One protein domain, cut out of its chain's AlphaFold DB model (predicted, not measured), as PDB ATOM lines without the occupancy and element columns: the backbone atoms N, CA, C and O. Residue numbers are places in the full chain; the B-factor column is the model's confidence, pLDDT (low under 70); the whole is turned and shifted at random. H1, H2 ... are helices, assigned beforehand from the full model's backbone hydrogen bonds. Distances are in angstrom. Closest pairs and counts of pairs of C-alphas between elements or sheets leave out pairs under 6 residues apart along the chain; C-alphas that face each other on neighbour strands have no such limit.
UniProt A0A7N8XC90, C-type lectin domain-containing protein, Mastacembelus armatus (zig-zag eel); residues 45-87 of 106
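Overview. This is residues 45 to 87 of the 106 residues of the protein "C-type lectin domain-containing protein" of Mastacembelus armatus (zig-zag eel) (UniProt A0A7N8XC90). Two helices stand well separated, the longer H2 on one side and the shorter H1 on the other, with an open space between them. A long link, residues 58 to 68, joins them, and the last residues, 82 to 87, fold back from the end of H2. The printed part has 43 residues with two named helices, H1 then H2, and no named strand; the class is all helix. It is only just loose, close to compact, with a radius of gyration of the C-alphas of 11.4 A and spans of 26 by 24 by 16 A.

Along the chain. H2, residues 69 to 81, measures 18.5 A from C-alpha 69 at (-32.636, 114.539, 31.539) to C-alpha 81 at (-21.689, 106.165, 43.937). H1, residues 49 to 57, measures 12.5 A and begins at C-alpha 49 at (-17.168, 127.775, 41.422).

Arrangement. H2 and H1 are apart, with no C-alpha of one within 8 A of the other. In both helices every O i to N i+4 pair is within hydrogen-bond range.

Size, cuts and confidence. The C-alphas farthest apart, those of Ser 58 and Ala 69, are 27.7 A apart. The link from H1 to H2, 11 residues, is long. The printed part has no cut, and no printed residue is under 70 in pLDDT.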
ATOM      1  N   LYS A  45     -13.871 117.802  46.161       85.06
ATOM      2  CA  LYS A  45     -13.148 118.884  46.840       85.06
ATOM      3  C   LYS A  45     -14.031 120.122  46.984       85.06
ATOM      4  O   LYS A  45     -14.405 120.744  45.989       85.06
ATOM      5  N   ALA A  46     -14.291 120.525  48.227       85.12
ATOM      6  CA  ALA A  46     -14.943 121.799  48.517       85.12
ATOM      7  C   ALA A  46     -14.117 122.957  47.931       85.12
ATOM      8  O   ALA A  46     -12.923 123.088  48.199       85.12
ATOM      9  N   SER A  47     -14.751 123.757  47.081       87.00
ATOM     10  CA  SER A  47     -14.112 124.824  46.311       87.00
ATOM     11  C   SER A  47     -15.148 125.870  45.906       87.00
ATOM     12  O   SER A  47     -16.348 125.588  45.903       87.00
ATOM     13  N   THR A  48     -14.696 127.081  45.580       90.31
ATOM     14  CA  THR A  48     -15.549 128.063  44.896       90.31
ATOM     15  C   THR A  48     -15.829 127.591  43.467       90.31
ATOM     16  O   THR A  48     -15.078 126.776  42.932       90.31
ATOM     17  N   TRP A  49     -16.872 128.119  42.819       90.25
ATOM     18  CA  TRP A  49     -17.168 127.775  41.422       90.25
ATOM     19  C   TRP A  49     -15.958 128.010  40.498       90.25
ATOM     20  O   TRP A  49     -15.587 127.136  39.716       90.25
ATOM     21  N   GLY A  50     -15.277 129.153  40.646       90.31
ATOM     22  CA  GLY A  50     -14.112 129.496  39.824       90.31
ATOM     23  C   GLY A  50     -12.909 128.582  40.067       90.31
ATOM     24  O   GLY A  50     -12.217 128.207  39.120       90.31
ATOM     25  N   ASP A  51     -12.670 128.176  41.314       92.06
ATOM     26  CA  ASP A  51     -11.602 127.221  41.628       92.06
ATOM     27  C   ASP A  51     -11.939 125.808  41.142       92.06
ATOM     28  O   ASP A  51     -11.047 125.084  40.699       92.06
ATOM     29  N   ALA A  52     -13.216 125.422  41.175       91.25
ATOM     30  CA  ALA A  52     -13.681 124.157  40.622       91.25
ATOM     31  C   ALA A  52     -13.479 124.111  39.099       91.25
ATOM     32  O   ALA A  52     -12.954 123.124  38.582       91.25
ATOM     33  N   GLN A  53     -13.791 125.205  38.398       92.94
ATOM     34  CA  GLN A  53     -13.544 125.340  36.962       92.94
ATOM     35  C   GLN A  53     -12.050 125.252  36.625       92.94
ATOM     36  O   GLN A  53     -11.667 124.475  35.752       92.94
ATOM     37  N   LYS A  54     -11.182 125.966  37.356       94.12
ATOM     38  CA  LYS A  54      -9.720 125.853  37.186       94.12
ATOM     39  C   LYS A  54      -9.217 124.431  37.438       94.12
ATOM     40  O   LYS A  54      -8.334 123.953  36.731       94.12
ATOM     41  N   ASN A  55      -9.779 123.740  38.432       93.94
ATOM     42  CA  ASN A  55      -9.436 122.351  38.715       93.94
ATOM     43  C   ASN A  55      -9.815 121.429  37.545       93.94
ATOM     44  O   ASN A  55      -8.996 120.611  37.134       93.94
ATOM     45  N   CYS A  56     -11.005 121.585  36.962       93.62
ATOM     46  CA  CYS A  56     -11.387 120.859  35.747       93.62
ATOM     47  C   CYS A  56     -10.437 121.151  34.577       93.62
ATOM     48  O   CYS A  56      -9.990 120.214  33.922       93.62
ATOM     49  N   GLN A  57     -10.054 122.414  34.375       94.50
ATOM     50  CA  GLN A  57      -9.123 122.812  33.311       94.50
ATOM     51  C   GLN A  57      -7.732 122.202  33.486       94.50
ATOM     52  O   GLN A  57      -7.096 121.847  32.501       94.50
ATOM     53  N   SER A  58      -7.277 122.003  34.727       95.19
ATOM     54  CA  SER A  58      -6.017 121.294  34.999       95.19
ATOM     55  C   SER A  58      -6.041 119.802  34.634       95.19
ATOM     56  O   SER A  58      -4.991 119.169  34.595       95.19
ATOM     57  N   MET A  59      -7.228 119.245  34.369       93.69
ATOM     58  CA  MET A  59      -7.448 117.878  33.887       93.69
ATOM     59  C   MET A  59      -7.863 117.849  32.403       93.69
ATOM     60  O   MET A  59      -8.485 116.878  31.976       93.69
ATOM     61  N   ASP A  60      -7.591 118.921  31.648       93.44
ATOM     62  CA  ASP A  60      -8.019 119.104  30.253       93.44
ATOM     63  C   ASP A  60      -9.545 118.964  30.053       93.44
ATOM     64  O   ASP A  60     -10.030 118.458  29.039       93.44
ATOM     65  N   ALA A  61     -10.327 119.423  31.039       93.31
ATOM     66  CA  ALA A  61     -11.788 119.363  31.057       93.31
ATOM     67  C   ALA A  61     -12.426 120.686  31.528       93.31
ATOM     68  O   ALA A  61     -11.746 121.651  31.864       93.31
ATOM     69  N   ASN A  62     -13.759 120.739  31.591       94.38
ATOM     70  CA  ASN A  62     -14.521 121.857  32.167       94.38
ATOM     71  C   ASN A  62     -15.635 121.311  33.095       94.38
ATOM     72  O   ASN A  62     -15.926 120.110  33.058       94.38
ATOM     73  N   LEU A  63     -16.231 122.152  33.950       94.56
ATOM     74  CA  LEU A  63     -17.359 121.773  34.832       94.56
ATOM     75  C   LEU A  63     -18.557 121.242  34.039       94.56
ATOM     76  O   LEU A  63     -18.840 121.815  33.028       94.56
ATOM     77  N   ALA A  64     -19.314 120.231  34.488       93.81
ATOM     78  CA  ALA A  64     -20.365 119.555  33.689       93.81
ATOM     79  C   ALA A  64     -21.503 120.460  33.104       93.81
ATOM     80  O   ALA A  64     -22.124 121.204  33.857       93.81
ATOM     81  N   SER A  65     -21.882 120.275  31.826       91.81
ATOM     82  CA  SER A  65     -23.090 120.810  31.168       91.81
ATOM     83  C   SER A  65     -23.981 119.638  30.958       91.81
ATOM     84  O   SER A  65     -23.561 118.627  30.391       91.81
ATOM     85  N   VAL A  66     -25.218 119.846  31.362       90.94
ATOM     86  CA  VAL A  66     -26.265 118.854  31.294       90.94
ATOM     87  C   VAL A  66     -27.104 119.138  30.059       90.94
ATOM     88  O   VAL A  66     -27.742 120.185  29.961       90.94
ATOM     89  N   ARG A  67     -27.068 118.224  29.090       88.94
ATOM     90  CA  ARG A  67     -27.736 118.400  27.790       88.94
ATOM     91  C   ARG A  67     -29.181 117.920  27.763       88.94
ATOM     92  O   ARG A  67     -29.954 118.382  26.929       88.94
ATOM     93  N   ASN A  68     -29.524 116.966  28.616       88.62
ATOM     94  CA  ASN A  68     -30.846 116.353  28.688       88.62
ATOM     95  C   ASN A  68     -31.055 115.690  30.059       88.62
ATOM     96  O   ASN A  68     -30.163 115.692  30.914       88.62
ATOM     97  N   ALA A  69     -32.258 115.160  30.277       91.88
ATOM     98  CA  ALA A  69     -32.636 114.539  31.539       91.88
ATOM     99  C   ALA A  69     -31.857 113.240  31.793       91.88
ATOM    100  O   ALA A  69     -31.475 112.956  32.923       91.88
ATOM    101  N   GLU A  70     -31.568 112.466  30.755       91.00
ATOM    102  CA  GLU A  70     -30.886 111.182  30.876       91.00
ATOM    103  C   GLU A  70     -29.416 111.357  31.295       91.00
ATOM    104  O   GLU A  70     -28.926 110.651  32.179       91.00
ATOM    105  N   GLU A  71     -28.726 112.352  30.734       91.12
ATOM    106  CA  GLU A  71     -27.373 112.747  31.130       91.12
ATOM    107  C   GLU A  71     -27.349 113.268  32.571       91.12
ATOM    108  O   GLU A  71     -26.446 112.938  33.342       91.12
ATOM    109  N   TYR A  72     -28.375 114.026  32.973       92.31
ATOM    110  CA  TYR A  72     -28.532 114.467  34.358       92.31
ATOM    111  C   TYR A  72     -28.629 113.284  35.331       92.31
ATOM    112  O   TYR A  72     -27.950 113.267  36.362       92.31
ATOM    113  N   GLU A  73     -29.440 112.273  35.006       93.44
ATOM    114  CA  GLU A  73     -29.571 111.061  35.822       93.44
ATOM    115  C   GLU A  73     -28.263 110.260  35.888       93.44
ATOM    116  O   GLU A  73     -27.890 109.768  36.962       93.44
ATOM    117  N   ALA A  74     -27.525 110.171  34.779       91.25
ATOM    118  CA  ALA A  74     -26.215 109.528  34.745       91.25
ATOM    119  C   ALA A  74     -25.213 110.238  35.674       91.25
ATOM    120  O   ALA A  74     -24.561 109.587  36.499       91.25
ATOM    121  N   ILE A  75     -25.149 111.572  35.616       92.75
ATOM    122  CA  ILE A  75     -24.286 112.392  36.479       92.75
ATOM    123  C   ILE A  75     -24.673 112.232  37.956       92.75
ATOM    124  O   ILE A  75     -23.802 111.983  38.793       92.75
ATOM    125  N   LYS A  76     -25.968 112.303  38.296       93.00
ATOM    126  CA  LYS A  76     -26.440 112.073  39.674       93.00
ATOM    127  C   LYS A  76     -26.051 110.691  40.186       93.00
ATOM    128  O   LYS A  76     -25.574 110.563  41.313       93.00
ATOM    129  N   THR A  77     -26.215 109.664  39.356       92.38
ATOM    130  CA  THR A  77     -25.855 108.284  39.704       92.38
ATOM    131  C   THR A  77     -24.354 108.147  39.960       92.38
ATOM    132  O   THR A  77     -23.952 107.495  40.924       92.38
ATOM    133  N   MET A  78     -23.518 108.775  39.130       91.31
ATOM    134  CA  MET A  78     -22.066 108.817  39.324       91.31
ATOM    135  C   MET A  78     -21.701 109.474  40.663       91.31
ATOM    136  O   MET A  78     -20.914 108.915  41.428       91.31
ATOM    137  N   ILE A  79     -22.294 110.631  40.973       91.31
ATOM    138  CA  ILE A  79     -22.040 111.360  42.222       91.31
ATOM    139  C   ILE A  79     -22.481 110.530  43.435       91.31
ATOM    140  O   ILE A  79     -21.721 110.409  44.394       91.31
ATOM    141  N   ALA A  80     -23.656 109.898  43.386       90.50
ATOM    142  CA  ALA A  80     -24.179 109.077  44.481       90.50
ATOM    143  C   ALA A  80     -23.316 107.838  44.783       90.50
ATOM    144  O   ALA A  80     -23.253 107.388  45.924       90.50
ATOM    145  N   LYS A  81     -22.632 107.286  43.771       89.06
ATOM    146  CA  LYS A  81     -21.689 106.165  43.937       89.06
ATOM    147  C   LYS A  81     -20.334 106.593  44.507       89.06
ATOM    148  O   LYS A  81     -19.537 105.742  44.902       89.06
ATOM    149  N   SER A  82     -20.043 107.891  44.525       83.00
ATOM    150  CA  SER A  82     -18.788 108.429  45.043       83.00
ATOM    151  C   SER A  82     -18.811 108.585  46.570       83.00
ATOM    152  O   SER A  82     -19.868 108.674  47.188       83.00
ATOM    153  N   LYS A  83     -17.634 108.675  47.201       77.88
ATOM    154  CA  LYS A  83     -17.493 108.869  48.660       77.88
ATOM    155  C   LYS A  83     -17.593 110.343  49.111       77.88
ATOM    156  O   LYS A  83     -17.079 110.677  50.175       77.88
ATOM    157  N   GLY A  84     -18.148 111.238  48.288       76.50
ATOM    158  CA  GLY A  84     -18.199 112.678  48.578       76.50
ATOM    159  C   GLY A  84     -19.484 113.150  49.259       76.50
ATOM    160  O   GLY A  84     -20.268 112.362  49.774       76.50
ATOM    161  N   THR A  85     -19.703 114.466  49.244       74.88
ATOM    162  CA  THR A  85     -20.853 115.125  49.894       74.88
ATOM    163  C   THR A  85     -22.159 114.992  49.110       74.88
ATOM    164  O   THR A  85     -23.206 115.429  49.581       74.88
ATOM    165  N   GLY A  86     -22.107 114.457  47.889       76.94
ATOM    166  CA  GLY A  86     -23.254 114.385  46.984       76.94
ATOM    167  C   GLY A  86     -23.575 115.701  46.264       76.94
ATOM    168  O   GLY A  86     -24.406 115.708  45.364       76.94
ATOM    169  N   SER A  87     -22.909 116.805  46.620       83.62
ATOM    170  CA  SER A  87     -23.037 118.100  45.938       83.62
ATOM    171  C   SER A  87     -21.864 118.331  44.983       83.62
ATOM    172  O   SER A  87     -20.728 117.955  45.292       83.62
TER     173      SER A  87